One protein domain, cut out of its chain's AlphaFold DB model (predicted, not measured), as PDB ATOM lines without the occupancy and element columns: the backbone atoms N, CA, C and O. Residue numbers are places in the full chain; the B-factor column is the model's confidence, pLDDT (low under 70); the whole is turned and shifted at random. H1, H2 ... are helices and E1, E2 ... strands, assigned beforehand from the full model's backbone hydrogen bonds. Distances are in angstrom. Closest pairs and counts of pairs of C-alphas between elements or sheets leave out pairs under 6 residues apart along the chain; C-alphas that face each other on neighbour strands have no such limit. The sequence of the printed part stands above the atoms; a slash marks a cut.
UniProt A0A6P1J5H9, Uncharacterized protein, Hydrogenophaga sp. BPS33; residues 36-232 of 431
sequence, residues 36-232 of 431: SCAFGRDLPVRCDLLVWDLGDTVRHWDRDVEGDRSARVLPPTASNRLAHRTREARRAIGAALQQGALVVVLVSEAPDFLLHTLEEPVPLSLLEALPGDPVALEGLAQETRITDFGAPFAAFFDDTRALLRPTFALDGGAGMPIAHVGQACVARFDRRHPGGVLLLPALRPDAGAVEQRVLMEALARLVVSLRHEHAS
ATOM      1  N   SER A  36     -39.387 -21.310   2.798       45.72
ATOM      2  CA  SER A  36     -37.963 -21.114   2.488       45.72
ATOM      3  C   SER A  36     -37.590 -21.791   1.163       45.72
ATOM      4  O   SER A  36     -37.992 -22.926   0.911       45.72
ATOM      5  N   CYS A  37     -36.774 -21.124   0.341       42.03
ATOM      6  CA  CYS A  37     -36.189 -21.680  -0.884       42.03
ATOM      7  C   CYS A  37     -34.680 -21.848  -0.674       42.03
ATOM      8  O   CYS A  37     -33.968 -20.846  -0.612       42.03
ATOM      9  N   ALA A  38     -34.172 -23.074  -0.531       45.81
ATOM     10  CA  ALA A  38     -32.728 -23.285  -0.403       45.81
ATOM     11  C   ALA A  38     -32.284 -24.694  -0.815       45.81
ATOM     12  O   ALA A  38     -32.795 -25.693  -0.313       45.81
ATOM     13  N   PHE A  39     -31.238 -24.752  -1.647       41.72
ATOM     14  CA  PHE A  39     -30.324 -25.890  -1.729       41.72
ATOM     15  C   PHE A  39     -28.910 -25.391  -1.402       41.72
ATOM     16  O   PHE A  39     -28.335 -24.598  -2.144       41.72
ATOM     17  N   GLY A  40     -28.348 -25.857  -0.283       42.47
ATOM     18  CA  GLY A  40     -26.966 -25.568   0.112       42.47
ATOM     19  C   GLY A  40     -26.799 -24.410   1.106       42.47
ATOM     20  O   GLY A  40     -26.886 -23.244   0.740       42.47
ATOM     21  N   ARG A  41     -26.401 -24.805   2.328       40.47
ATOM     22  CA  ARG A  41     -26.189 -24.066   3.593       40.47
ATOM     23  C   ARG A  41     -27.451 -23.745   4.398       40.47
ATOM     24  O   ARG A  41     -28.366 -23.100   3.912       40.47
ATOM     25  N   ASP A  42     -27.419 -24.254   5.633       47.44
ATOM     26  CA  ASP A  42     -28.305 -23.996   6.769       47.44
ATOM     27  C   ASP A  42     -29.787 -23.886   6.398       47.44
ATOM     28  O   ASP A  42     -30.364 -22.800   6.394       47.44
ATOM     29  N   LEU A  43     -30.414 -25.041   6.109       49.00
ATOM     30  CA  LEU A  43     -31.876 -25.102   6.100       49.00
ATOM     31  C   LEU A  43     -32.378 -24.567   7.452       49.00
ATOM     32  O   LEU A  43     -31.844 -24.971   8.492       49.00
ATOM     33  N   PRO A  44     -33.366 -23.659   7.456       50.34
ATOM     34  CA  PRO A  44     -33.854 -23.057   8.685       50.34
ATOM     35  C   PRO A  44     -34.308 -24.141   9.665       50.34
ATOM     36  O   PRO A  44     -34.923 -25.133   9.277       50.34
ATOM     37  N   VAL A  45     -34.009 -23.930  10.953       46.97
ATOM     38  CA  VAL A  45     -34.264 -24.898  12.039       46.97
ATOM     39  C   VAL A  45     -35.746 -25.287  12.130       46.97
ATOM     40  O   VAL A  45     -36.046 -26.353  12.670       46.97
ATOM     41  N   ARG A  46     -36.656 -24.455  11.594       58.94
ATOM     42  CA  ARG A  46     -38.088 -24.728  11.410       58.94
ATOM     43  C   ARG A  46     -38.609 -24.056  10.137       58.94
ATOM     44  O   ARG A  46     -38.406 -22.857   9.962       58.94
ATOM     45  N   CYS A  47     -39.296 -24.807   9.279       63.72
ATOM     46  CA  CYS A  47     -40.055 -24.271   8.146       63.72
ATOM     47  C   CYS A  47     -41.294 -25.130   7.866       63.72
ATOM     48  O   CYS A  47     -41.268 -26.343   8.067       63.72
ATOM     49  N   ASP A  48     -42.372 -24.500   7.401       67.75
ATOM     50  CA  ASP A  48     -43.605 -25.199   7.014       67.75
ATOM     51  C   ASP A  48     -43.606 -25.631   5.541       67.75
ATOM     52  O   ASP A  48     -44.226 -26.635   5.188       67.75
ATOM     53  N   LEU A  49     -42.889 -24.889   4.694       78.56
ATOM     54  CA  LEU A  49     -42.717 -25.126   3.266       78.56
ATOM     55  C   LEU A  49     -41.238 -24.985   2.896       78.56
ATOM     56  O   LEU A  49     -40.618 -23.947   3.143       78.56
ATOM     57  N   LEU A  50     -40.690 -26.012   2.258       81.88
ATOM     58  CA  LEU A  50     -39.367 -25.991   1.646       81.88
ATOM     59  C   LEU A  50     -39.536 -26.155   0.139       81.88
ATOM     60  O   LEU A  50     -40.030 -27.191  -0.291       81.88
ATOM     61  N   VAL A  51     -39.120 -25.171  -0.656       84.12
ATOM     62  CA  VAL A  51     -39.163 -25.268  -2.122       84.12
ATOM     63  C   VAL A  51     -37.759 -25.496  -2.665       84.12
ATOM     64  O   VAL A  51     -36.832 -24.733  -2.385       84.12
ATOM     65  N   TRP A  52     -37.606 -26.554  -3.452       86.56
ATOM     66  CA  TRP A  52     -36.366 -26.941  -4.101       86.56
ATOM     67  C   TRP A  52     -36.533 -26.906  -5.620       86.56
ATOM     68  O   TRP A  52     -37.247 -27.728  -6.190       86.56
ATOM     69  N   ASP A  53     -35.853 -25.966  -6.279       85.69
ATOM     70  CA  ASP A  53     -35.716 -25.974  -7.736       85.69
ATOM     71  C   ASP A  53     -34.592 -26.930  -8.156       85.69
ATOM     72  O   ASP A  53     -33.396 -26.696  -7.926       85.69
ATOM     73  N   LEU A  54     -34.999 -28.045  -8.759       84.31
ATOM     74  CA  LEU A  54     -34.083 -29.076  -9.216       84.31
ATOM     75  C   LEU A  54     -33.257 -28.597 -10.410       84.31
ATOM     76  O   LEU A  54     -32.071 -28.905 -10.479       84.31
ATOM     77  N   GLY A  55     -33.839 -27.802 -11.311       83.19
ATOM     78  CA  GLY A  55     -33.144 -27.293 -12.494       83.19
ATOM     79  C   GLY A  55     -32.027 -26.331 -12.141       83.19
ATOM     80  O   GLY A  55     -30.937 -26.433 -12.692       83.19
ATOM     81  N   ASP A  56     -32.247 -25.445 -11.170       80.81
ATOM     82  CA  ASP A  56     -31.171 -24.586 -10.660       80.81
ATOM     83  C   ASP A  56     -30.010 -25.404 -10.083       80.81
ATOM     84  O   ASP A  56     -28.837 -25.077 -10.289       80.81
ATOM     85  N   THR A  57     -30.330 -26.506  -9.401       81.25
ATOM     86  CA  THR A  57     -29.322 -27.413  -8.843       81.25
ATOM     87  C   THR A  57     -28.570 -28.146  -9.953       81.25
ATOM     88  O   THR A  57     -27.344 -28.219  -9.914       81.25
ATOM     89  N   VAL A  58     -29.272 -28.641 -10.972       85.38
ATOM     90  CA  VAL A  58     -28.663 -29.298 -12.135       85.38
ATOM     91  C   VAL A  58     -27.739 -28.331 -12.878       85.38
ATOM     92  O   VAL A  58     -26.554 -28.623 -13.028       85.38
ATOM     93  N   ARG A  59     -28.219 -27.131 -13.230       84.50
ATOM     94  CA  ARG A  59     -27.421 -26.085 -13.899       84.50
ATOM     95  C   ARG A  59     -26.177 -25.692 -13.114       84.50
ATOM     96  O   ARG A  59     -25.155 -25.341 -13.704       84.50
ATOM     97  N   HIS A  60     -26.244 -25.730 -11.784       82.50
ATOM     98  CA  HIS A  60     -25.082 -25.474 -10.943       82.50
ATOM     99  C   HIS A  60     -23.968 -26.495 -11.192       82.50
ATOM    100  O   HIS A  60     -22.825 -26.076 -11.388       82.50
ATOM    101  N   TRP A  61     -24.308 -27.788 -11.177       83.88
ATOM    102  CA  TRP A  61     -23.372 -28.904 -11.331       83.88
ATOM    103  C   TRP A  61     -22.951 -29.142 -12.781       83.88
ATOM    104  O   TRP A  61     -21.810 -29.528 -13.012       83.88
ATOM    105  N   ASP A  62     -23.800 -28.809 -13.755       84.94
ATOM    106  CA  ASP A  62     -23.470 -28.861 -15.186       84.94
ATOM    107  C   ASP A  62     -22.239 -28.011 -15.550       84.94
ATOM    108  O   ASP A  62     -21.557 -28.285 -16.537       84.94
ATOM    109  N   ARG A  63     -21.911 -26.989 -14.748       85.00
ATOM    110  CA  ARG A  63     -20.698 -26.170 -14.935       85.00
ATOM    111  C   ARG A  63     -19.403 -26.922 -14.636       85.00
ATOM    112  O   ARG A  63     -18.366 -26.539 -15.169       85.00
ATOM    113  N   ASP A  64     -19.480 -27.956 -13.807       84.31
ATOM    114  CA  ASP A  64     -18.342 -28.771 -13.383       84.31
ATOM    115  C   ASP A  64     -18.217 -30.063 -14.221       84.31
ATOM    116  O   ASP A  64     -17.288 -30.828 -13.989       84.31
ATOM    117  N   VAL A  65     -19.124 -30.326 -15.175       85.44
ATOM    118  CA  VAL A  65     -19.108 -31.531 -16.030       85.44
ATOM    119  C   VAL A  65     -17.908 -31.526 -16.982       85.44
ATOM    120  O   VAL A  65     -17.643 -30.536 -17.670       85.44
ATOM    121  N   GLU A  66     -17.210 -32.659 -17.056       77.44
ATOM    122  CA  GLU A  66     -16.074 -32.883 -17.954       77.44
ATOM    123  C   GLU A  66     -16.501 -33.579 -19.255       77.44
ATOM    124  O   GLU A  66     -17.405 -34.411 -19.279       77.44
ATOM    125  N   GLY A  67     -15.801 -33.275 -20.353       73.00
ATOM    126  CA  GLY A  67     -15.965 -33.986 -21.622       73.00
ATOM    127  C   GLY A  67     -17.311 -33.739 -22.310       73.00
ATOM    128  O   GLY A  67     -17.731 -32.593 -22.487       73.00
ATOM    129  N   ASP A  68     -17.947 -34.818 -22.773       74.31
ATOM    130  CA  ASP A  68     -19.250 -34.744 -23.428       74.31
ATOM    131  C   ASP A  68     -20.349 -34.438 -22.403       74.31
ATOM    132  O   ASP A  68     -20.687 -35.252 -21.540       74.31
ATOM    133  N   ARG A  69     -20.948 -33.252 -22.542       73.56
ATOM    134  CA  ARG A  69     -22.045 -32.787 -21.690       73.56
ATOM    135  C   ARG A  69     -23.285 -33.673 -21.778       73.56
ATOM    136  O   ARG A  69     -24.094 -33.626 -20.860       73.56
ATOM    137  N   SER A  70     -23.430 -34.478 -22.833       69.31
ATOM    138  CA  SER A  70     -24.539 -35.427 -22.961       69.31
ATOM    139  C   SER A  70     -24.484 -36.542 -21.906       69.31
ATOM    140  O   SER A  70     -25.528 -37.009 -21.459       69.31
ATOM    141  N   ALA A  71     -23.281 -36.913 -21.454       74.12
ATOM    142  CA  ALA A  71     -23.070 -37.965 -20.464       74.12
ATOM    143  C   ALA A  71     -23.052 -37.448 -19.011       74.12
ATOM    144  O   ALA A  71     -23.062 -38.256 -18.087       74.12
ATOM    145  N   ARG A  72     -23.007 -36.120 -18.797       86.50
ATOM    146  CA  ARG A  72     -22.989 -35.461 -17.470       86.50
ATOM    147  C   ARG A  72     -22.047 -36.129 -16.455       86.50
ATOM    148  O   ARG A  72     -22.408 -36.366 -15.301       86.50
ATOM    149  N   VAL A  73     -20.823 -36.432 -16.891       89.56
ATOM    150  CA  VAL A  73     -19.785 -37.028 -16.037       89.56
ATOM    151  C   VAL A  73     -19.087 -35.936 -15.229       89.56
ATOM    152  O   VAL A  73     -18.574 -34.966 -15.786       89.56
ATOM    153  N   LEU A  74     -19.066 -36.085 -13.905       87.31
ATOM    154  CA  LEU A  74     -18.440 -35.124 -12.998       87.31
ATOM    155  C   LEU A  74     -17.025 -35.561 -12.603       87.31
ATOM    156  O   LEU A  74     -16.868 -36.708 -12.179       87.31
ATOM    157  N   PRO A  75     -16.024 -34.654 -12.568       88.62
ATOM    158  CA  PRO A  75     -14.673 -34.953 -12.097       88.62
ATOM    159  C   PRO A  75     -14.680 -35.578 -10.702       88.62
ATOM    160  O   PRO A  75     -15.593 -35.294  -9.919       88.62
ATOM    161  N   PRO A  76     -13.633 -36.320 -10.293       89.25
ATOM    162  CA  PRO A  76     -13.575 -36.949  -8.969       89.25
ATOM    163  C   PRO A  76     -13.857 -35.978  -7.806       89.25
ATOM    164  O   PRO A  76     -14.597 -36.294  -6.871       89.25
ATOM    165  N   THR A  77     -13.332 -34.751  -7.878       87.38
ATOM    166  CA  THR A  77     -13.561 -33.718  -6.855       87.38
ATOM    167  C   THR A  77     -15.009 -33.219  -6.841       87.38
ATOM    168  O   THR A  77     -15.575 -32.998  -5.770       87.38
ATOM    169  N   ALA A  78     -15.635 -33.026  -8.005       86.12
ATOM    170  CA  ALA A  78     -17.040 -32.625  -8.091       86.12
ATOM    171  C   ALA A  78     -17.973 -33.772  -7.684       86.12
ATOM    172  O   ALA A  78     -18.892 -33.540  -6.907       86.12
ATOM    173  N   SER A  79     -17.656 -35.005  -8.079       90.19
ATOM    174  CA  SER A  79     -18.366 -36.224  -7.693       90.19
ATOM    175  C   SER A  79     -18.433 -36.399  -6.175       90.19
ATOM    176  O   SER A  79     -19.515 -36.550  -5.608       90.19
ATOM    177  N   ASN A  80     -17.288 -36.291  -5.488       87.69
ATOM    178  CA  ASN A  80     -17.233 -36.379  -4.026       87.69
ATOM    179  C   ASN A  80     -18.040 -35.265  -3.347       87.69
ATOM    180  O   ASN A  80     -18.749 -35.517  -2.369       87.69
ATOM    181  N   ARG A  81     -17.956 -34.031  -3.867       86.06
ATOM    182  CA  ARG A  81     -18.737 -32.901  -3.346       86.06
ATOM    183  C   ARG A  81     -20.233 -33.123  -3.561       86.06
ATOM    184  O   ARG A  81     -20.993 -32.902  -2.623       86.06
ATOM    185  N   LEU A  82     -20.648 -33.588  -4.738       86.56
ATOM    186  CA  LEU A  82     -22.049 -33.837  -5.046       86.56
ATOM    187  C   LEU A  82     -22.615 -34.943  -4.152       86.56
ATOM    188  O   LEU A  82     -23.592 -34.706  -3.448       86.56
ATOM    189  N   ALA A  83     -21.951 -36.098  -4.070       88.12
ATOM    190  CA  ALA A  83     -22.384 -37.202  -3.212       88.12
ATOM    191  C   ALA A  83     -22.493 -36.786  -1.733       88.12
ATOM    192  O   ALA A  83     -23.440 -37.158  -1.036       88.12
ATOM    193  N   HIS A  84     -21.543 -35.983  -1.239       85.12
ATOM    194  CA  HIS A  84     -21.614 -35.423   0.109       85.12
ATOM    195  C   HIS A  84     -22.829 -34.500   0.280       85.12
ATOM    196  O   HIS A  84     -23.590 -34.658   1.235       85.12
ATOM    197  N   ARG A  85     -23.046 -33.573  -0.661       82.81
ATOM    198  CA  ARG A  85     -24.170 -32.625  -0.639       82.81
ATOM    199  C   ARG A  85     -25.523 -33.319  -0.722       82.81
ATOM    200  O   ARG A  85     -26.419 -32.943   0.025       82.81
ATOM    201  N   THR A  86     -25.661 -34.362  -1.535       84.06
ATOM    202  CA  THR A  86     -26.889 -35.166  -1.618       84.06
ATOM    203  C   THR A  86     -27.200 -35.841  -0.279       84.06
ATOM    204  O   THR A  86     -28.342 -35.820   0.176       84.06
ATOM    205  N   ARG A  87     -26.189 -36.366   0.431       84.94
ATOM    206  CA  ARG A  87     -26.377 -36.940   1.780       84.94
ATOM    207  C   ARG A  87     -26.757 -35.889   2.821       84.94
ATOM    208  O   ARG A  87     -27.601 -36.160   3.674       84.94
ATOM    209  N   GLU A  88     -26.136 -34.711   2.779       79.00
ATOM    210  CA  GLU A  88     -26.503 -33.590   3.653       79.00
ATOM    211  C   GLU A  88     -27.943 -33.144   3.398       79.00
ATOM    212  O   GLU A  88     -28.725 -33.037   4.343       79.00
ATOM    213  N   ALA A  89     -28.313 -32.968   2.127       79.75
ATOM    214  CA  ALA A  89     -29.664 -32.617   1.714       79.75
ATOM    215  C   ALA A  89     -30.673 -33.654   2.209       79.75
ATOM    216  O   ALA A  89     -31.673 -33.281   2.813       79.75
ATOM    217  N   ARG A  90     -30.372 -34.952   2.083       85.94
ATOM    218  CA  ARG A  90     -31.233 -36.022   2.602       85.94
ATOM    219  C   ARG A  90     -31.495 -35.922   4.095       85.94
ATOM    220  O   ARG A  90     -32.633 -36.082   4.534       85.94
ATOM    221  N   ARG A  91     -30.458 -35.650   4.890       80.81
ATOM    222  CA  ARG A  91     -30.611 -35.455   6.341       80.81
ATOM    223  C   ARG A  91     -31.468 -34.231   6.642       80.81
ATOM    224  O   ARG A  91     -32.337 -34.299   7.503       80.81
ATOM    225  N   ALA A  92     -31.233 -33.138   5.926       76.62
ATOM    226  CA  ALA A  92     -31.894 -31.866   6.167       76.62
ATOM    227  C   ALA A  92     -33.379 -31.894   5.738       76.62
ATOM    228  O   ALA A  92     -34.251 -31.492   6.504       76.62
ATOM    229  N   ILE A  93     -33.681 -32.485   4.579       82.81
ATOM    230  CA  ILE A  93     -35.042 -32.777   4.103       82.81
ATOM    231  C   ILE A  93     -35.752 -33.727   5.074       82.81
ATOM    232  O   ILE A  93     -36.889 -33.478   5.463       82.81
ATOM    233  N   GLY A  94     -35.075 -34.791   5.517       83.69
ATOM    234  CA  GLY A  94     -35.615 -35.715   6.514       83.69
ATOM    235  C   GLY A  94     -35.990 -35.019   7.825       83.69
ATOM    236  O   GLY A  94     -37.072 -35.262   8.354       83.69
ATOM    237  N   ALA A  95     -35.137 -34.117   8.317       77.25
ATOM    238  CA  ALA A  95     -35.417 -33.320   9.509       77.25
ATOM    239  C   ALA A  95     -36.617 -32.378   9.309       77.25
ATOM    240  O   ALA A  95     -37.490 -32.326  10.171       77.25
ATOM    241  N   ALA A  96     -36.711 -31.693   8.165       74.75
ATOM    242  CA  ALA A  96     -37.849 -30.826   7.848       74.75
ATOM    243  C   ALA A  96     -39.173 -31.614   7.803       74.75
ATOM    244  O   ALA A  96     -40.168 -31.218   8.410       74.75
ATOM    245  N   LEU A  97     -39.180 -32.787   7.164       82.25
ATOM    246  CA  LEU A  97     -40.352 -33.668   7.117       82.25
ATOM    247  C   LEU A  97     -40.773 -34.151   8.512       82.25
ATOM    248  O   LEU A  97     -41.963 -34.169   8.820       82.25
ATOM    249  N   GLN A  98     -39.812 -34.494   9.379       79.94
ATOM    250  CA  GLN A  98     -40.080 -34.866  10.777       79.94
ATOM    251  C   GLN A  98     -40.693 -33.721  11.593       79.94
ATOM    252  O   GLN A  98     -41.396 -33.979  12.568       79.94
ATOM    253  N   GLN A  99     -40.457 -32.472  11.193       71.81
ATOM    254  CA  GLN A  99     -41.060 -31.286  11.800       71.81
ATOM    255  C   GLN A  99     -42.426 -30.919  11.201       71.81
ATOM    256  O   GLN A  99     -43.073 -29.998  11.689       71.81
ATOM    257  N   GLY A 100     -42.889 -31.633  10.171       75.06
ATOM    258  CA  GLY A 100     -44.179 -31.381   9.532       75.06
ATOM    259  C   GLY A 100     -44.124 -30.437   8.331       75.06
ATOM    260  O   GLY A 100     -45.162 -29.906   7.924       75.06
ATOM    261  N   ALA A 101     -42.936 -30.212   7.765       79.81
ATOM    262  CA  ALA A 101     -42.780 -29.416   6.557       79.81
ATOM    263  C   ALA A 101     -43.363 -30.130   5.326       79.81
ATOM    264  O   ALA A 101     -43.289 -31.358   5.199       79.81
ATOM    265  N   LEU A 102     -43.885 -29.342   4.387       87.06
ATOM    266  CA  LEU A 102     -44.112 -29.765   3.012       87.06
ATOM    267  C   LEU A 102     -42.862 -29.444   2.187       87.06
ATOM    268  O   LEU A 102     -42.469 -28.286   2.070       87.06
ATOM    269  N   VAL A 103     -42.244 -30.462   1.599       89.50
ATOM    270  CA  VAL A 103     -41.085 -30.303   0.716       89.50
ATOM    271  C   VAL A 103     -41.565 -30.343  -0.725       89.50
ATOM    272  O   VAL A 103     -41.982 -31.390  -1.208       89.50
ATOM    273  N   VAL A 104     -41.521 -29.209  -1.412       91.06
ATOM    274  CA  VAL A 104     -41.903 -29.072  -2.815       91.06
ATOM    275  C   VAL A 104     -40.655 -29.129  -3.680       91.06
ATOM    276  O   VAL A 104     -39.748 -28.322  -3.498       91.06
ATOM    277  N   VAL A 105     -40.612 -30.044  -4.640       91.88
ATOM    278  CA  VAL A 105     -39.532 -30.142  -5.625       91.88
ATOM    279  C   VAL A 105     -40.079 -29.760  -6.990       91.88
ATOM    280  O   VAL A 105     -41.019 -30.385  -7.482       91.88
ATOM    281  N   LEU A 106     -39.486 -28.734  -7.590       91.94
ATOM    282  CA  LEU A 106     -39.801 -28.268  -8.933       91.94
ATOM    283  C   LEU A 106     -38.879 -28.967  -9.933       91.94
ATOM    284  O   LEU A 106     -37.662 -28.786  -9.899       91.94
ATOM    285  N   VAL A 107     -39.460 -29.766 -10.823       91.06
ATOM    286  CA  VAL A 107     -38.738 -30.602 -11.786       91.06
ATOM    287  C   VAL A 107     -38.745 -29.920 -13.156       91.06
ATOM    288  O   VAL A 107     -39.795 -29.778 -13.781       91.06
ATOM    289  N   SER A 108     -37.573 -29.473 -13.616       86.06
ATOM    290  CA  SER A 108     -37.371 -28.878 -14.952       86.06
ATOM    291  C   SER A 108     -36.364 -29.633 -15.813       86.06
ATOM    292  O   SER A 108     -36.488 -29.598 -17.037       86.06
ATOM    293  N   GLU A 109     -35.394 -30.315 -15.201       83.50
ATOM    294  CA  GLU A 109     -34.268 -30.968 -15.873       83.50
ATOM    295  C   GLU A 109     -34.021 -32.373 -15.309       83.50
ATOM    296  O   GLU A 109     -34.389 -32.661 -14.169       83.50
ATOM    297  N   ALA A 110     -33.368 -33.231 -16.102       85.00
ATOM    298  CA  ALA A 110     -32.962 -34.556 -15.653       85.00
ATOM    299  C   ALA A 110     -31.943 -34.420 -14.496       85.00
ATOM    300  O   ALA A 110     -30.962 -33.690 -14.651       85.00
ATOM    301  N   PRO A 111     -32.154 -35.081 -13.347       84.12
ATOM    302  CA  PRO A 111     -31.348 -34.929 -12.139       84.12
ATOM    303  C   PRO A 111     -30.123 -35.840 -12.081       84.12
ATOM    304  O   PRO A 111     -29.443 -35.853 -11.055       84.12
ATOM    305  N   ASP A 112     -29.874 -36.629 -13.122       90.94
ATOM    306  CA  ASP A 112     -28.883 -37.696 -13.075       90.94
ATOM    307  C   ASP A 112     -27.508 -37.202 -13.533       90.94
ATOM    308  O   ASP A 112     -27.364 -36.551 -14.573       90.94
ATOM    309  N   PHE A 113     -26.495 -37.537 -12.737       90.44
ATOM    310  CA  PHE A 113     -25.081 -37.296 -13.009       90.44
ATOM    311  C   PHE A 113     -24.312 -38.609 -12.929       90.44
ATOM    312  O   PHE A 113     -24.645 -39.476 -12.124       90.44
ATOM    313  N   LEU A 114     -23.239 -38.741 -13.704       92.38
ATOM    314  CA  LEU A 114     -22.312 -39.862 -13.573       92.38
ATOM    315  C   LEU A 114     -21.150 -39.457 -12.660       92.38
ATOM    316  O   LEU A 114     -20.387 -38.538 -12.964       92.38
ATOM    317  N   LEU A 115     -21.019 -40.139 -11.523       90.00
ATOM    318  CA  LEU A 115     -19.943 -39.928 -10.561       90.00
ATOM    319  C   LEU A 115     -18.715 -40.751 -10.935       90.00
ATOM    320  O   LEU A 115     -18.811 -41.964 -11.113       90.00
ATOM    321  N   HIS A 116     -17.541 -40.126 -10.952       84.31
ATOM    322  CA  HIS A 116     -16.285 -40.846 -11.128       84.31
ATOM    323  C   HIS A 116     -15.987 -41.768  -9.936       84.31
ATOM    324  O   HIS A 116     -15.799 -41.302  -8.808       84.31
ATOM    325  N   THR A 117     -15.872 -43.071 -10.208       80.69
ATOM    326  CA  THR A 117     -15.266 -44.061  -9.302       80.69
ATOM    327  C   THR A 117     -13.946 -44.589  -9.883       80.69
ATOM    328  O   THR A 117     -13.534 -44.171 -10.966       80.69
ATOM    329  N   LEU A 118     -13.244 -45.463  -9.149       80.06
ATOM    330  CA  LEU A 118     -11.978 -46.057  -9.603       80.06
ATOM    331  C   LEU A 118     -12.159 -47.061 -10.754       80.06
ATOM    332  O   LEU A 118     -11.202 -47.298 -11.487       80.06
ATOM    333  N   GLU A 119     -13.350 -47.648 -10.892       79.38
ATOM    334  CA  GLU A 119     -13.632 -48.723 -11.853       79.38
ATOM    335  C   GLU A 119     -14.459 -48.203 -13.033       79.38
ATOM    336  O   GLU A 119     -14.038 -48.327 -14.182       79.38
ATOM    337  N   GLU A 120     -15.595 -47.552 -12.757       84.81
ATOM    338  CA  GLU A 120     -16.492 -47.005 -13.781       84.81
ATOM    339  C   GLU A 120     -17.333 -45.815 -13.272       84.81
ATOM    340  O   GLU A 120     -17.512 -45.648 -12.060       84.81
ATOM    341  N   PRO A 121     -17.851 -44.939 -14.155       86.50
ATOM    342  CA  PRO A 121     -18.787 -43.896 -13.750       86.50
ATOM    343  C   PRO A 121     -20.119 -44.490 -13.265       86.50
ATOM    344  O   PRO A 121     -20.751 -45.259 -13.983       86.50
ATOM    345  N   VAL A 122     -20.564 -44.107 -12.066       91.38
ATOM    346  CA  VAL A 122     -21.803 -44.614 -11.446       91.38
ATOM    347  C   VAL A 122     -22.875 -43.523 -11.455       91.38
ATOM    348  O   VAL A 122     -22.573 -42.400 -11.041       91.38
ATOM    349  N   PRO A 123     -24.118 -43.805 -11.885       91.44
ATOM    350  CA  PRO A 123     -25.187 -42.817 -11.847       91.44
ATOM    351  C   PRO A 123     -25.559 -42.446 -10.408       91.44
ATOM    352  O   PRO A 123     -25.683 -43.308  -9.541       91.44
ATOM    353  N   LEU A 124     -25.757 -41.153 -10.178       90.88
ATOM    354  CA  LEU A 124     -26.348 -40.589  -8.973       90.88
ATOM    355  C   LEU A 124     -27.473 -39.651  -9.392       90.88
ATOM    356  O   LEU A 124     -27.231 -38.673 -10.105       90.88
ATOM    357  N   SER A 125     -28.676 -39.900  -8.880       90.94
ATOM    358  CA  SER A 125     -29.788 -38.971  -9.051       90.94
ATOM    359  C   SER A 125     -29.821 -37.958  -7.915       90.94
ATOM    360  O   SER A 125     -29.770 -38.327  -6.738       90.94
ATOM    361  N   LEU A 126     -29.986 -36.667  -8.220       89.31
ATOM    362  CA  LEU A 126     -30.242 -35.668  -7.174       89.31
ATOM    363  C   LEU A 126     -31.493 -36.015  -6.349       89.31
ATOM    364  O   LEU A 126     -31.516 -35.753  -5.146       89.31
ATOM    365  N   LEU A 127     -32.498 -36.665  -6.950       90.38
ATOM    366  CA  LEU A 127     -33.718 -37.089  -6.257       90.38
ATOM    367  C   LEU A 127     -33.468 -38.133  -5.155       90.38
ATOM    368  O   LEU A 127     -34.315 -38.278  -4.278       90.38
ATOM    369  N   GLU A 128     -32.297 -38.780  -5.101       89.75
ATOM    370  CA  GLU A 128     -31.893 -39.631  -3.965       89.75
ATOM    371  C   GLU A 128     -31.755 -38.859  -2.640       89.75
ATOM    372  O   GLU A 128     -31.666 -39.460  -1.560       89.75
ATOM    373  N   ALA A 129     -31.734 -37.522  -2.700       87.50
ATOM    374  CA  ALA A 129     -31.864 -36.670  -1.525       87.50
ATOM    375  C   ALA A 129     -33.248 -36.802  -0.862       87.50
ATOM    376  O   ALA A 129     -33.377 -36.559   0.338       87.50
ATOM    377  N   LEU A 130     -34.289 -37.191  -1.597       89.44
ATOM    378  CA  LEU A 130     -35.612 -37.410  -1.025       89.44
ATOM    379  C   LEU A 130     -35.650 -38.750  -0.276       89.44
ATOM    380  O   LEU A 130     -35.104 -39.753  -0.741       89.44
ATOM    381  N   PRO A 131     -36.279 -38.812   0.907       84.44
ATOM    382  CA  PRO A 131     -36.518 -40.090   1.553       84.44
ATOM    383  C   PRO A 131     -37.602 -40.855   0.788       84.44
ATOM    384  O   PRO A 131     -38.596 -40.260   0.388       84.44
ATOM    385  N   GLY A 132     -37.455 -42.175   0.663       83.88
ATOM    386  CA  GLY A 132     -38.449 -43.042   0.029       83.88
ATOM    387  C   GLY A 132     -37.889 -43.891  -1.098       83.88
ATOM    388  O   GLY A 132     -36.673 -43.986  -1.266       83.88
ATOM    389  N   ASP A 133     -38.813 -44.505  -1.828       84.00
ATOM    390  CA  ASP A 133     -38.515 -45.236  -3.053       84.00
ATOM    391  C   ASP A 133     -38.141 -44.250  -4.172       84.00
ATOM    392  O   ASP A 133     -38.736 -43.167  -4.251       84.00
ATOM    393  N   PRO A 134     -37.173 -44.605  -5.033       84.69
ATOM    394  CA  PRO A 134     -36.707 -43.729  -6.100       84.69
ATOM    395  C   PRO A 134     -37.837 -43.402  -7.079       84.69
ATOM    396  O   PRO A 134     -38.687 -44.243  -7.381       84.69
ATOM    397  N   VAL A 135     -37.827 -42.167  -7.578       88.56
ATOM    398  CA  VAL A 135     -38.732 -41.694  -8.630       88.56
ATOM    399  C   VAL A 135     -37.937 -41.605  -9.918       88.56
ATOM    400  O   VAL A 135     -36.927 -40.904  -9.966       88.56
ATOM    401  N   ALA A 136     -38.389 -42.320 -10.943       89.94
ATOM    402  CA  ALA A 136     -37.824 -42.231 -12.276       89.94
ATOM    403  C   ALA A 136     -38.459 -41.057 -13.028       89.94
ATOM    404  O   ALA A 136     -39.644 -40.759 -12.858       89.94
ATOM    405  N   LEU A 137     -37.658 -40.390 -13.856       90.62
ATOM    406  CA  LEU A 137     -38.119 -39.312 -14.718       90.62
ATOM    407  C   LEU A 137     -38.003 -39.738 -16.177       90.62
ATOM    408  O   LEU A 137     -36.910 -40.035 -16.654       90.62
ATOM    409  N   GLU A 138     -39.118 -39.712 -16.893       90.44
ATOM    410  CA  GLU A 138     -39.157 -39.983 -18.330       90.44
ATOM    411  C   GLU A 138     -39.465 -38.688 -19.086       90.44
ATOM    412  O   GLU A 138     -40.414 -37.978 -18.761       90.44
ATOM    413  N   GLY A 139     -38.645 -38.330 -20.075       88.56
ATOM    414  CA  GLY A 139     -38.832 -37.089 -20.828       88.56
ATOM    415  C   GLY A 139     -40.159 -37.077 -21.591       88.56
ATOM    416  O   GLY A 139     -40.469 -38.011 -22.325       88.56
ATOM    417  N   LEU A 140     -40.929 -35.997 -21.462       87.81
ATOM    418  CA  LEU A 140     -42.161 -35.813 -22.230       87.81
ATOM    419  C   LEU A 140     -41.856 -35.251 -23.622       87.81
ATOM    420  O   LEU A 140     -41.038 -34.343 -23.785       87.81
ATOM    421  N   ALA A 141     -42.573 -35.740 -24.635       72.50
ATOM    422  CA  ALA A 141     -42.622 -35.081 -25.940       72.50
ATOM    423  C   ALA A 141     -43.272 -33.678 -25.816       72.50
ATOM    424  O   ALA A 141     -44.063 -33.443 -24.905       72.50
ATOM    425  N   GLN A 142     -42.891 -32.751 -26.709       65.19
ATOM    426  CA  GLN A 142     -43.067 -31.287 -26.598       65.19
ATOM    427  C   GLN A 142     -44.395 -30.757 -26.013       65.19
ATOM    428  O   GLN A 142     -45.466 -31.306 -26.237       65.19
ATOM    429  N   GLU A 143     -44.258 -29.602 -25.339       57.78
ATOM    430  CA  GLU A 143     -45.271 -28.691 -24.772       57.78
ATOM    431  C   GLU A 143     -46.651 -29.282 -24.519       57.78
ATOM    432  O   GLU A 143     -47.611 -29.120 -25.272       57.78
ATOM    433  N   THR A 144     -46.750 -29.906 -23.357       69.12
ATOM    434  CA  THR A 144     -47.977 -30.493 -22.875       69.12
ATOM    435  C   THR A 144     -48.586 -29.656 -21.756       69.12
ATOM    436  O   THR A 144     -47.893 -29.058 -20.934       69.12
ATOM    437  N   ARG A 145     -49.919 -29.562 -21.746       81.06
ATOM    438  CA  ARG A 145     -50.676 -28.879 -20.690       81.06
ATOM    439  C   ARG A 145     -51.150 -29.907 -19.680       81.06
ATOM    440  O   ARG A 145     -51.563 -30.992 -20.074       81.06
ATOM    441  N   ILE A 146     -51.143 -29.543 -18.403       87.44
ATOM    442  CA  ILE A 146     -51.722 -30.371 -17.344       87.44
ATOM    443  C   ILE A 146     -53.233 -30.490 -17.604       87.44
ATOM    444  O   ILE A 146     -53.939 -29.478 -17.620       87.44
ATOM    445  N   THR A 147     -53.712 -31.709 -17.864       80.81
ATOM    446  CA  THR A 147     -55.086 -31.986 -18.322       80.81
ATOM    447  C   THR A 147     -56.007 -32.521 -17.236       80.81
ATOM    448  O   THR A 147     -57.215 -32.350 -17.354       80.81
ATOM    449  N   ASP A 148     -55.459 -33.168 -16.211       85.00
ATOM    450  CA  ASP A 148     -56.243 -33.813 -15.157       85.00
ATOM    451  C   ASP A 148     -55.596 -33.579 -13.793       85.00
ATOM    452  O   ASP A 148     -54.376 -33.705 -13.665       85.00
ATOM    453  N   PHE A 149     -56.409 -33.201 -12.809       84.88
ATOM    454  CA  PHE A 149     -56.037 -32.987 -11.415       84.88
ATOM    455  C   PHE A 149     -57.293 -32.997 -10.529       84.88
ATOM    456  O   PHE A 149     -58.335 -32.449 -10.887       84.88
ATOM    457  N   GLY A 150     -57.192 -33.629  -9.358       74.88
ATOM    458  CA  GLY A 150     -58.311 -33.826  -8.432       74.88
ATOM    459  C   GLY A 150     -58.159 -33.065  -7.116       74.88
ATOM    460  O   GLY A 150     -57.120 -32.470  -6.822       74.88
ATOM    461  N   ALA A 151     -59.202 -33.102  -6.286       74.44
ATOM    462  CA  ALA A 151     -59.099 -32.661  -4.896       74.44
ATOM    463  C   ALA A 151     -58.039 -33.499  -4.144       74.44
ATOM    464  O   ALA A 151     -57.920 -34.697  -4.413       74.44
ATOM    465  N   PRO A 152     -57.262 -32.904  -3.218       84.38
ATOM    466  CA  PRO A 152     -57.314 -31.508  -2.751       84.38
ATOM    467  C   PRO A 152     -56.549 -30.480  -3.603       84.38
ATOM    468  O   PRO A 152     -56.522 -29.299  -3.269       84.38
ATOM    469  N   PHE A 153     -55.919 -30.891  -4.702       89.62
ATOM    470  CA  PHE A 153     -54.995 -30.047  -5.472       89.62
ATOM    471  C   PHE A 153     -55.673 -29.211  -6.561       89.62
ATOM    472  O   PHE A 153     -55.009 -28.390  -7.190       89.62
ATOM    473  N   ALA A 154     -56.978 -29.390  -6.778       86.50
ATOM    474  CA  ALA A 154     -57.709 -28.727  -7.853       86.50
ATOM    475  C   ALA A 154     -57.553 -27.199  -7.832       86.50
ATOM    476  O   ALA A 154     -57.087 -26.629  -8.812       86.50
ATOM    477  N   ALA A 155     -57.805 -26.556  -6.687       86.31
ATOM    478  CA  ALA A 155     -57.659 -25.105  -6.553       86.31
ATOM    479  C   ALA A 155     -56.218 -24.622  -6.813       86.31
ATOM    480  O   ALA A 155     -56.008 -23.583  -7.431       86.31
ATOM    481  N   PHE A 156     -55.213 -25.397  -6.385       92.75
ATOM    482  CA  PHE A 156     -53.810 -25.080  -6.651       92.75
ATOM    483  C   PHE A 156     -53.497 -25.112  -8.152       92.75
ATOM    484  O   PHE A 156     -52.859 -24.194  -8.670       92.75
ATOM    485  N   PHE A 157     -53.939 -26.152  -8.865       93.31
ATOM    486  CA  PHE A 157     -53.687 -26.273 -10.299       93.31
ATOM    487  C   PHE A 157     -54.551 -25.327 -11.132       93.31
ATOM    488  O   PHE A 157     -54.076 -24.854 -12.161       93.31
ATOM    489  N   ASP A 158     -55.757 -24.977 -10.692       90.19
ATOM    490  CA  ASP A 158     -56.557 -23.939 -11.347       90.19
ATOM    491  C   ASP A 158     -55.827 -22.587 -11.352       90.19
ATOM    492  O   ASP A 158     -55.778 -21.929 -12.395       90.19
ATOM    493  N   ASP A 159     -55.169 -22.236 -10.241       86.44
ATOM    494  CA  ASP A 159     -54.388 -21.001 -10.103       86.44
ATOM    495  C   ASP A 159     -53.051 -21.044 -10.864       86.44
ATOM    496  O   ASP A 159     -52.577 -20.018 -11.358       86.44
ATOM    497  N   THR A 160     -52.401 -22.213 -10.941       92.44
ATOM    498  CA  THR A 160     -50.972 -22.290 -11.308       92.44
ATOM    499  C   THR A 160     -50.657 -23.088 -12.565       92.44
ATOM    500  O   THR A 160     -49.580 -22.892 -13.119       92.44
ATOM    501  N   ARG A 161     -51.549 -23.940 -13.095       91.62
ATOM    502  CA  ARG A 161     -51.220 -24.852 -14.219       91.62
ATOM    503  C   ARG A 161     -50.684 -24.153 -15.467       91.62
ATOM    504  O   ARG A 161     -49.908 -24.745 -16.203       91.62
ATOM    505  N   ALA A 162     -51.096 -22.908 -15.715       90.25
ATOM    506  CA  ALA A 162     -50.619 -22.114 -16.847       90.25
ATOM    507  C   ALA A 162     -49.192 -21.571 -16.644       90.25
ATOM    508  O   ALA A 162     -48.550 -21.179 -17.614       90.25
ATOM    509  N   LEU A 163     -48.710 -21.543 -15.399       91.38
ATOM    510  CA  LEU A 163     -47.367 -21.116 -15.000       91.38
ATOM    511  C   LEU A 163     -46.370 -22.280 -14.978       91.38
ATOM    512  O   LEU A 163     -45.167 -22.052 -14.890       91.38
ATOM    513  N   LEU A 164     -46.856 -23.518 -15.027       92.00
ATOM    514  CA  LEU A 164     -46.045 -24.721 -14.904       92.00
ATOM    515  C   LEU A 164     -45.754 -25.318 -16.283       92.00
ATOM    516  O   LEU A 164     -46.626 -25.358 -17.151       92.00
ATOM    517  N   ARG A 165     -44.528 -25.808 -16.484       90.75
ATOM    518  CA  ARG A 165     -44.106 -26.486 -17.715       90.75
ATOM    519  C   ARG A 165     -43.697 -27.930 -17.406       90.75
ATOM    520  O   ARG A 165     -42.568 -28.145 -16.969       90.75
ATOM    521  N   PRO A 166     -44.567 -28.927 -17.639       90.88
ATOM    522  CA  PRO A 166     -44.189 -30.329 -17.502       90.88
ATOM    523  C   PRO A 166     -43.173 -30.710 -18.582       90.88
ATOM    524  O   PRO A 166     -43.449 -30.620 -19.777       90.88
ATOM    525  N   THR A 167     -41.980 -31.112 -18.147       90.75
ATOM    526  CA  THR A 167     -40.906 -31.627 -19.011       90.75
ATOM    527  C   THR A 167     -40.662 -33.121 -18.815       90.75
ATOM    528  O   THR A 167     -40.156 -33.774 -19.725       90.75
ATOM    529  N   PHE A 168     -41.071 -33.672 -17.669       91.75
ATOM    530  CA  PHE A 168     -40.906 -35.081 -17.323       91.75
ATOM    531  C   PHE A 168     -42.215 -35.692 -16.828       91.75
ATOM    532  O   PHE A 168     -42.992 -35.043 -16.123       91.75
ATOM    533  N   ALA A 169     -42.423 -36.953 -17.188       92.88
ATOM    534  CA  ALA A 169     -43.324 -37.858 -16.514       92.88
ATOM    535  C   ALA A 169     -42.622 -38.434 -15.276       92.88
ATOM    536  O   ALA A 169     -41.426 -38.727 -15.309       92.88
ATOM    537  N   LEU A 170     -43.373 -38.579 -14.191       92.50
ATOM    538  CA  LEU A 170     -42.948 -39.178 -12.936       92.50
ATOM    539  C   LEU A 170     -43.423 -40.632 -12.922       92.50
ATOM    540  O   LEU A 170     -44.633 -40.872 -12.869       92.50
ATOM    541  N   ASP A 171     -42.486 -41.576 -12.930       89.94
ATOM    542  CA  ASP A 171     -42.781 -43.003 -12.808       89.94
ATOM    543  C   ASP A 171     -42.218 -43.589 -11.503       89.94
ATOM    544  O   ASP A 171     -41.166 -43.183 -10.994       89.94
ATOM    545  N   GLY A 172     -42.948 -44.546 -10.938       82.69
ATOM    546  CA  GLY A 172     -42.582 -45.237  -9.705       82.69
ATOM    547  C   GLY A 172     -42.545 -44.379  -8.426       82.69
ATOM    548  O   GLY A 172     -43.133 -43.302  -8.304       82.69
ATOM    549  N   GLY A 173     -41.865 -44.915  -7.408       79.06
ATOM    550  CA  GLY A 173     -41.692 -44.361  -6.058       79.06
ATOM    551  C   GLY A 173     -42.946 -44.384  -5.156       79.06
ATOM    552  O   GLY A 173     -44.021 -44.815  -5.573       79.06
ATOM    553  N   ALA A 174     -42.843 -43.822  -3.945       76.31
ATOM    554  CA  ALA A 174     -43.951 -43.677  -2.987       76.31
ATOM    555  C   ALA A 174     -44.765 -42.376  -3.167       76.31
ATOM    556  O   ALA A 174     -44.189 -41.305  -3.333       76.31
ATOM    557  N   GLY A 175     -46.101 -42.454  -3.120       84.25
ATOM    558  CA  GLY A 175     -47.001 -41.291  -3.201       84.25
ATOM    559  C   GLY A 175     -48.070 -41.389  -4.293       84.25
ATOM    560  O   GLY A 175     -47.967 -42.204  -5.212       84.25
ATOM    561  N   MET A 176     -49.102 -40.548  -4.196       89.75
ATOM    562  CA  MET A 176     -50.239 -40.541  -5.117       89.75
ATOM    563  C   MET A 176     -50.028 -39.555  -6.275       89.75
ATOM    564  O   MET A 176     -49.582 -38.427  -6.027       89.75
ATOM    565  N   PRO A 177     -50.334 -39.937  -7.526       91.12
ATOM    566  CA  PRO A 177     -50.341 -39.005  -8.648       91.12
ATOM    567  C   PRO A 177     -51.424 -37.946  -8.426       91.12
ATOM    568  O   PRO A 177     -52.542 -38.271  -8.028       91.12
ATOM    569  N   ILE A 178     -51.085 -36.677  -8.651       93.44
ATOM    570  CA  ILE A 178     -52.004 -35.549  -8.406       93.44
ATOM    571  C   ILE A 178     -52.285 -34.725  -9.656       93.44
ATOM    572  O   ILE A 178     -53.266 -33.985  -9.671       93.44
ATOM    573  N   ALA A 179     -51.449 -34.845 -10.690       93.44
ATOM    574  CA  ALA A 179     -51.728 -34.233 -11.975       93.44
ATOM    575  C   ALA A 179     -51.134 -35.025 -13.138       93.44
ATOM    576  O   ALA A 179     -50.053 -35.610 -13.011       93.44
ATOM    577  N   HIS A 180     -51.823 -34.989 -14.278       92.38
ATOM    578  CA  HIS A 180     -51.443 -35.725 -15.481       92.38
ATOM    579  C   HIS A 180     -51.400 -34.849 -16.731       92.38
ATOM    580  O   HIS A 180     -52.101 -33.839 -16.857       92.38
ATOM    581  N   VAL A 181     -50.607 -35.314 -17.689       91.12
ATOM    582  CA  VAL A 181     -50.610 -34.931 -19.097       91.12
ATOM    583  C   VAL A 181     -51.019 -36.166 -19.895       91.12
ATOM    584  O   VAL A 181     -50.244 -37.113 -20.032       91.12
ATOM    585  N   GLY A 182     -52.248 -36.195 -20.412       87.81
ATOM    586  CA  GLY A 182     -52.778 -37.420 -21.010       87.81
ATOM    587  C   GLY A 182     -52.781 -38.559 -19.983       87.81
ATOM    588  O   GLY A 182     -53.517 -38.486 -19.008       87.81
ATOM    589  N   GLN A 183     -51.954 -39.588 -20.195       87.50
ATOM    590  CA  GLN A 183     -51.766 -40.704 -19.250       87.50
ATOM    591  C   GLN A 183     -50.493 -40.578 -18.395       87.50
ATOM    592  O   GLN A 183     -50.296 -41.354 -17.466       87.50
ATOM    593  N   ALA A 184     -49.618 -39.617 -18.697       91.38
ATOM    594  CA  ALA A 184     -48.359 -39.443 -17.986       91.38
ATOM    595  C   ALA A 184     -48.577 -38.643 -16.695       91.38
ATOM    596  O   ALA A 184     -49.099 -37.528 -16.732       91.38
ATOM    597  N   CYS A 185     -48.162 -39.194 -15.554       92.94
ATOM    598  CA  CYS A 185     -48.140 -38.481 -14.277       92.94
ATOM    599  C   CYS A 185     -47.064 -37.393 -14.326       92.94
ATOM    600  O   CYS A 185     -45.924 -37.688 -14.650       92.94
ATOM    601  N   VAL A 186     -47.397 -36.143 -14.007       93.31
ATOM    602  CA  VAL A 186     -46.441 -35.014 -14.039       93.31
ATOM    603  C   VAL A 186     -46.288 -34.315 -12.697       93.31
ATOM    604  O   VAL A 186     -45.403 -33.481 -12.524       93.31
ATOM    605  N   ALA A 187     -47.146 -34.646 -11.737       94.38
ATOM    606  CA  ALA A 187     -47.062 -34.153 -10.377       94.38
ATOM    607  C   ALA A 187     -47.478 -35.245  -9.398       94.38
ATOM    608  O   ALA A 187     -48.421 -36.002  -9.656       94.38
ATOM    609  N   ARG A 188     -46.813 -35.295  -8.243       93.94
ATOM    610  CA  ARG A 188     -47.054 -36.329  -7.238       93.94
ATOM    611  C   ARG A 188     -46.990 -35.804  -5.818       93.94
ATOM    612  O   ARG A 188     -46.179 -34.935  -5.521       93.94
ATOM    613  N   PHE A 189     -47.796 -36.383  -4.937       93.50
ATOM    614  CA  PHE A 189     -47.761 -36.100  -3.511       93.50
ATOM    615  C   PHE A 189     -47.490 -37.370  -2.703       93.50
ATOM    616  O   PHE A 189     -48.285 -38.309  -2.709       93.50
ATOM    617  N   ASP A 190     -46.375 -37.385  -1.982       91.81
ATOM    618  CA  ASP A 190     -46.015 -38.425  -1.024       91.81
ATOM    619  C   ASP A 190     -46.237 -37.921   0.400       91.81
ATOM    620  O   ASP A 190     -45.498 -37.080   0.921       91.81
ATOM    621  N   ARG A 191     -47.279 -38.431   1.053       86.94
ATOM    622  CA  ARG A 191     -47.598 -38.046   2.423       86.94
ATOM    623  C   ARG A 191     -46.678 -38.775   3.403       86.94
ATOM    624  O   ARG A 191     -46.671 -40.000   3.463       86.94
ATOM    625  N   ARG A 192     -46.000 -38.025   4.276       82.62
ATOM    626  CA  ARG A 192     -45.069 -38.564   5.279       82.62
ATOM    627  C   ARG A 192     -45.318 -37.955   6.645       82.62
ATOM    628  O   ARG A 192     -44.633 -37.011   7.009       82.62
ATOM    629  N   HIS A 193     -46.271 -38.484   7.411       73.62
ATOM    630  CA  HIS A 193     -46.639 -37.892   8.701       73.62
ATOM    631  C   HIS A 193     -45.400 -37.642   9.596       73.62
ATOM    632  O   HIS A 193     -44.662 -38.594   9.865       73.62
ATOM    633  N   PRO A 194     -45.182 -36.408  10.099       74.19
ATOM    634  CA  PRO A 194     -46.099 -35.256  10.067       74.19
ATOM    635  C   PRO A 194     -46.041 -34.338   8.821       74.19
ATOM    636  O   PRO A 194     -46.849 -33.421   8.736       74.19
ATOM    637  N   GLY A 195     -45.127 -34.538   7.872       85.81
ATOM    638  CA  GLY A 195     -44.959 -33.731   6.653       85.81
ATOM    639  C   GLY A 195     -45.376 -34.417   5.342       85.81
ATOM    640  O   GLY A 195     -46.229 -35.311   5.301       85.81
ATOM    641  N   GLY A 196     -44.762 -33.994   4.236       89.75
ATOM    642  CA  GLY A 196     -44.965 -34.601   2.918       89.75
ATOM    643  C   GLY A 196     -44.020 -34.059   1.852       89.75
ATOM    644  O   GLY A 196     -43.394 -33.017   2.038       89.75
ATOM    645  N   VAL A 197     -43.920 -34.769   0.735       92.44
ATOM    646  CA  VAL A 197     -43.141 -34.369  -0.440       92.44
ATOM    647  C   VAL A 197     -44.094 -34.145  -1.606       92.44
ATOM    648  O   VAL A 197     -44.940 -34.987  -1.892       92.44
ATOM    649  N   LEU A 198     -43.961 -33.013  -2.281       93.69
ATOM    650  CA  LEU A 198     -44.737 -32.641  -3.451       93.69
ATOM    651  C   LEU A 198     -43.786 -32.466  -4.635       93.69
ATOM    652  O   LEU A 198     -42.958 -31.564  -4.639       93.69
ATOM    653  N   LEU A 199     -43.894 -33.324  -5.639       94.69
ATOM    654  CA  LEU A 199     -43.174 -33.186  -6.899       94.69
ATOM    655  C   LEU A 199     -44.075 -32.444  -7.877       94.69
ATOM    656  O   LEU A 199     -45.188 -32.900  -8.146       94.69
ATOM    657  N   LEU A 200     -43.609 -31.311  -8.390       94.94
ATOM    658  CA  LEU A 200     -44.336 -30.487  -9.349       94.94
ATOM    659  C   LEU A 200     -43.463 -30.202 -10.572       94.94
ATOM    660  O   LEU A 200     -42.238 -30.127 -10.445       94.94
ATOM    661  N   PRO A 201     -44.066 -29.948 -11.740       93.81
ATOM    662  CA  PRO A 201     -43.348 -29.319 -12.831       93.81
ATOM    663  C   PRO A 201     -42.787 -27.961 -12.405       93.81
ATOM    664  O   PRO A 201     -43.385 -27.260 -11.587       93.81
ATOM    665  N   ALA A 202     -41.656 -27.568 -12.975       90.12
ATOM    666  CA  ALA A 202     -41.103 -26.244 -12.740       90.12
ATOM    667  C   ALA A 202     -41.897 -25.133 -13.442       90.12
ATOM    668  O   ALA A 202     -42.725 -25.377 -14.325       90.12
ATOM    669  N   LEU A 203     -41.601 -23.889 -13.062       88.94
ATOM    670  CA  LEU A 203     -42.108 -22.712 -13.756       88.94
ATOM    671  C   LEU A 203     -41.635 -22.674 -15.213       88.94
ATOM    672  O   LEU A 203     -40.550 -23.153 -15.556       88.94
ATOM    673  N   ARG A 204     -42.446 -22.055 -16.073       89.00
ATOM    674  CA  ARG A 204     -42.043 -21.754 -17.452       89.00
ATOM    675  C   ARG A 204     -40.746 -20.924 -17.462       89.00
ATOM    676  O   ARG A 204     -40.606 -20.043 -16.616       89.00
ATOM    677  N   PRO A 205     -39.845 -21.104 -18.443       83.44
ATOM    678  CA  PRO A 205     -38.611 -20.314 -18.528       83.44
ATOM    679  C   PRO A 205     -38.834 -18.802 -18.688       83.44
ATOM    680  O   PRO A 205     -37.957 -18.018 -18.346       83.44
ATOM    681  N   ASP A 206     -39.986 -18.395 -19.229       83.81
ATOM    682  CA  ASP A 206     -40.399 -17.001 -19.428       83.81
ATOM    683  C   ASP A 206     -41.172 -16.413 -18.232       83.81
ATOM    684  O   ASP A 206     -41.575 -15.252 -18.276       83.81
ATOM    685  N   ALA A 207     -41.394 -17.189 -17.165       83.44
ATOM    686  CA  ALA A 207     -42.062 -16.713 -15.957       83.44
ATOM    687  C   ALA A 207     -41.191 -15.685 -15.213       83.44
ATOM    688  O   ALA A 207     -40.022 -15.938 -14.911       83.44
ATOM    689  N   GLY A 208     -41.769 -14.526 -14.896       80.56
ATOM    690  CA  GLY A 208     -41.111 -13.464 -14.148       80.56
ATOM    691  C   GLY A 208     -41.354 -13.554 -12.641       80.56
ATOM    692  O   GLY A 208     -41.906 -14.515 -12.105       80.56
ATOM    693  N   ALA A 209     -40.958 -12.494 -11.934       78.38
ATOM    694  CA  ALA A 209     -41.113 -12.397 -10.482       78.38
ATOM    695  C   ALA A 209     -42.587 -12.409 -10.026       78.38
ATOM    696  O   ALA A 209     -42.890 -12.846  -8.915       78.38
ATOM    697  N   VAL A 210     -43.513 -11.940 -10.870       78.00
ATOM    698  CA  VAL A 210     -44.951 -11.920 -10.559       78.00
ATOM    699  C   VAL A 210     -45.505 -13.341 -10.545       78.00
ATOM    700  O   VAL A 210     -46.160 -13.740  -9.588       78.00
ATOM    701  N   GLU A 211     -45.196 -14.135 -11.565       82.06
ATOM    702  CA  GLU A 211     -45.614 -15.530 -11.677       82.06
ATOM    703  C   GLU A 211     -45.000 -16.396 -10.572       82.06
ATOM    704  O   GLU A 211     -45.689 -17.233  -9.987       82.06
ATOM    705  N   GLN A 212     -43.731 -16.152 -10.227       80.44
ATOM    706  CA  GLN A 212     -43.086 -16.784  -9.073       80.44
ATOM    707  C   GLN A 212     -43.847 -16.499  -7.776       80.44
ATOM    708  O   GLN A 212     -44.117 -17.416  -7.002       80.44
ATOM    709  N   ARG A 213     -44.247 -15.243  -7.554       74.88
ATOM    710  CA  ARG A 213     -45.041 -14.861  -6.382       74.88
ATOM    711  C   ARG A 213     -46.394 -15.573  -6.351       74.88
ATOM    712  O   ARG A 213     -46.762 -16.097  -5.304       74.88
ATOM    713  N   VAL A 214     -47.095 -15.645  -7.483       78.75
ATOM    714  CA  VAL A 214     -48.381 -16.358  -7.588       78.75
ATOM    715  C   VAL A 214     -48.223 -17.836  -7.222       78.75
ATOM    716  O   VAL A 214     -49.013 -18.351  -6.430       78.75
ATOM    717  N   LEU A 215     -47.182 -18.507  -7.731       84.94
ATOM    718  CA  LEU A 215     -46.894 -19.899  -7.377       84.94
ATOM    719  C   LEU A 215     -46.633 -20.053  -5.872       84.94
ATOM    720  O   LEU A 215     -47.211 -20.934  -5.239       84.94
ATOM    721  N   MET A 216     -45.798 -19.195  -5.286       80.44
ATOM    722  CA  MET A 216     -45.464 -19.269  -3.860       80.44
ATOM    723  C   MET A 216     -46.682 -19.030  -2.958       80.44
ATOM    724  O   MET A 216     -46.869 -19.750  -1.977       80.44
ATOM    725  N   GLU A 217     -47.544 -18.071  -3.302       76.00
ATOM    726  CA  GLU A 217     -48.797 -17.824  -2.581       76.00
ATOM    727  C   GLU A 217     -49.757 -19.022  -2.690       76.00
ATOM    728  O   GLU A 217     -50.381 -19.406  -1.697       76.00
ATOM    729  N   ALA A 218     -49.850 -19.652  -3.865       80.94
ATOM    730  CA  ALA A 218     -50.657 -20.853  -4.067       80.94
ATOM    731  C   ALA A 218     -50.114 -22.062  -3.284       80.94
ATOM    732  O   ALA A 218     -50.891 -22.790  -2.664       80.94
ATOM    733  N   LEU A 219     -48.790 -22.250  -3.238       84.00
ATOM    734  CA  LEU A 219     -48.149 -23.294  -2.433       84.00
ATOM    735  C   LEU A 219     -48.389 -23.084  -0.935       84.00
ATOM    736  O   LEU A 219     -48.716 -24.038  -0.230       84.00
ATOM    737  N   ALA A 220     -48.296 -21.847  -0.442       75.31
ATOM    738  CA  ALA A 220     -48.596 -21.537   0.954       75.31
ATOM    739  C   ALA A 220     -50.059 -21.864   1.312       75.31
ATOM    740  O   ALA A 220     -50.321 -22.470   2.353       75.31
ATOM    741  N   ARG A 221     -51.019 -21.541   0.429       75.88
ATOM    742  CA  ARG A 221     -52.430 -21.939   0.600       75.88
ATOM    743  C   ARG A 221     -52.602 -23.460   0.611       75.88
ATOM    744  O   ARG A 221     -53.340 -23.986   1.443       75.88
ATOM    745  N   LEU A 222     -51.901 -24.167  -0.273       81.38
ATOM    746  CA  LEU A 222     -51.945 -25.626  -0.349       81.38
ATOM    747  C   LEU A 222     -51.427 -26.283   0.939       81.38
ATOM    748  O   LEU A 222     -52.060 -27.213   1.434       81.38
ATOM    749  N   VAL A 223     -50.335 -25.780   1.527       80.19
ATOM    750  CA  VAL A 223     -49.807 -26.264   2.819       80.19
ATOM    751  C   VAL A 223     -50.869 -26.184   3.913       80.19
ATOM    752  O   VAL A 223     -51.082 -27.150   4.645       80.19
ATOM    753  N   VAL A 224     -51.564 -25.047   4.001       70.81
ATOM    754  CA  VAL A 224     -52.655 -24.839   4.964       70.81
ATOM    755  C   VAL A 224     -53.788 -25.841   4.716       70.81
ATOM    756  O   VAL A 224     -54.225 -26.513   5.649       70.81
ATOM    757  N   SER A 225     -54.204 -26.021   3.459       73.12
ATOM    758  CA  SER A 225     -55.256 -26.976   3.083       73.12
ATOM    759  C   SER A 225     -54.905 -28.424   3.455       73.12
ATOM    760  O   SER A 225     -55.694 -29.108   4.106       73.12
ATOM    761  N   LEU A 226     -53.698 -28.883   3.107       74.94
ATOM    762  CA  LEU A 226     -53.246 -30.256   3.371       74.94
ATOM    763  C   LEU A 226     -53.105 -30.555   4.870       74.94
ATOM    764  O   LEU A 226     -53.322 -31.692   5.302       74.94
ATOM    765  N   ARG A 227     -52.776 -29.538   5.677       67.94
ATOM    766  CA  ARG A 227     -52.757 -29.634   7.145       67.94
ATOM    767  C   ARG A 227     -54.165 -29.731   7.737       67.94
ATOM    768  O   ARG A 227     -54.354 -30.445   8.720       67.94
ATOM    769  N   HIS A 228     -55.152 -29.058   7.144       56.34
ATOM    770  CA  HIS A 228     -56.528 -29.036   7.647       56.34
ATOM    771  C   HIS A 228     -57.337 -30.296   7.339       56.34
ATOM    772  O   HIS A 228     -58.090 -30.729   8.205       56.34
ATOM    773  N   GLU A 229     -57.148 -30.941   6.184       52.78
ATOM    774  CA  GLU A 229     -57.910 -32.151   5.813       52.78
ATOM    775  C   GLU A 229     -57.716 -33.350   6.757       52.78
ATOM    776  O   GLU A 229     -58.454 -34.327   6.684       52.78
ATOM    777  N   HIS A 230     -56.711 -33.309   7.637       47.56
ATOM    778  CA  HIS A 230     -56.342 -34.443   8.490       47.56
ATOM    779  C   HIS A 230     -56.258 -34.091   9.973       47.56
ATOM    780  O   HIS A 230     -55.913 -34.941  10.798       47.56
ATOM    781  N   ALA A 231     -56.637 -32.866  10.330       37.50
ATOM    782  CA  ALA A 231     -57.153 -32.630  11.658       37.50
ATOM    783  C   ALA A 231     -58.514 -33.344  11.721       37.50
ATOM    784  O   ALA A 231     -59.363 -33.121  10.866       37.50
ATOM    785  N   SER A 232     -58.661 -34.266  12.676       31.66
ATOM    786  CA  SER A 232     -59.871 -35.040  13.000       31.66
ATOM    787  C   SER A 232     -61.189 -34.344  12.586       31.66
ATOM    788  O   SER A 232     -61.283 -33.130  12.772       31.66
TER     789      SER A 232
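What this domain is: This is residues 36 to 232 of the 431 residues of an uncharacterized protein of Hydrogenophaga sp. BPS33 (UniProt A0A6P1J5H9). A twisted five-strand sheet makes the core, with H5 packed slantwise over one face and residues 93 to 98 of the long helix H2 over the other. H2 reaches well past the sheet, and there the hairpin E3 and E4 packs on its residues 76 to 86; H4 packs on H5, and the small pair E5 and E6 adjoins E8 through E6. The printed part has 197 residues with five named helices and nine named strands, in the order E1 H1 H2 E2 E3 E4 H3 E5 H4 E6 E7 E8 E9 H5. The large sheet runs E1 E2 E9 E8 E7 and is mixed; the class is mixed, helices and strands. The whole is compact, with a radius of gyration of the C-alphas of 16.8 A and spans of 53 by 39 by 32 A.

Where its parts are: E1 is residues 49 to 53, with C-alpha 49 at (-42.717, -25.126, 3.266), and H1 is 54 to 62. H2 is 76 to 98, 33.1 A long, from C-alpha 76 at (-13.575, -36.949, -8.969). Then come E2, 102 to 107; E3, 112 to 115; E4, 122 to 125; H3, 126 to 129; E5, 136 to 139; H4, 154 to 160; E6, 168 to 171; and E7, 176 to 181. E8, 184 to 192, 23.5 A, bends by 54 degrees at residue 187; E9, 195 to 203, 23.4 A, bends by 54 degrees at residue 200. H5, 209 to 228, 29.0 A, ends at C-alpha 228 (-56.528, -29.036, 7.647).

How they stand to each other: The large sheet is twisted, its C-alphas up to 4.4 A off the best plane. E1 and E2 are parallel, with N 104 and O 50 at 2.7 A, and E1, H1, H2, E2 form a strand-helix-strand unit, two parallel neighbour strands with helices between, its crossover right-handed. E2 and E9 are parallel, with N 105 and O 198 at 2.8 A. E7, E8 and E9 form a meander, each strand the antiparallel neighbour of the one before, with N 176 and O 189 at 2.8 A and N 190 and O 197 at 2.8 A. H2 and H5 are on opposite faces, giving three layers, at heights over the sheet of 14.5 A and 8.9 A. H2 touches H3, closest C-alphas Arg 90 and Ala 129, 4.2 A. H4 touches H5, closest C-alphas Phe 156 and Ala 218, 5.9 A, at a shallow tilt of 16 degrees, opposite ways. H1 only grazes the sheet with residues 54 to 56. E3 and E4 are antiparallel, with N 115 and O 122 at 2.8 A, as are E5 and E6, with N 169 and O 138 at 2.7 A. Every O i to N i+4 pair is within hydrogen-bond range in H1, H2, H4 and H5; H3 is too short for one.

The domain as a whole: The C-alphas farthest apart, of Gly 67 and Ser 232, are 55.9 A apart. The printed part has no cut; the links H1 to H2 and E5 to H4 are long. The mean pLDDT of the printed part is 81.4, and residues 36 to 48, 70, 142 to 144 and 227 to 232 are under 70.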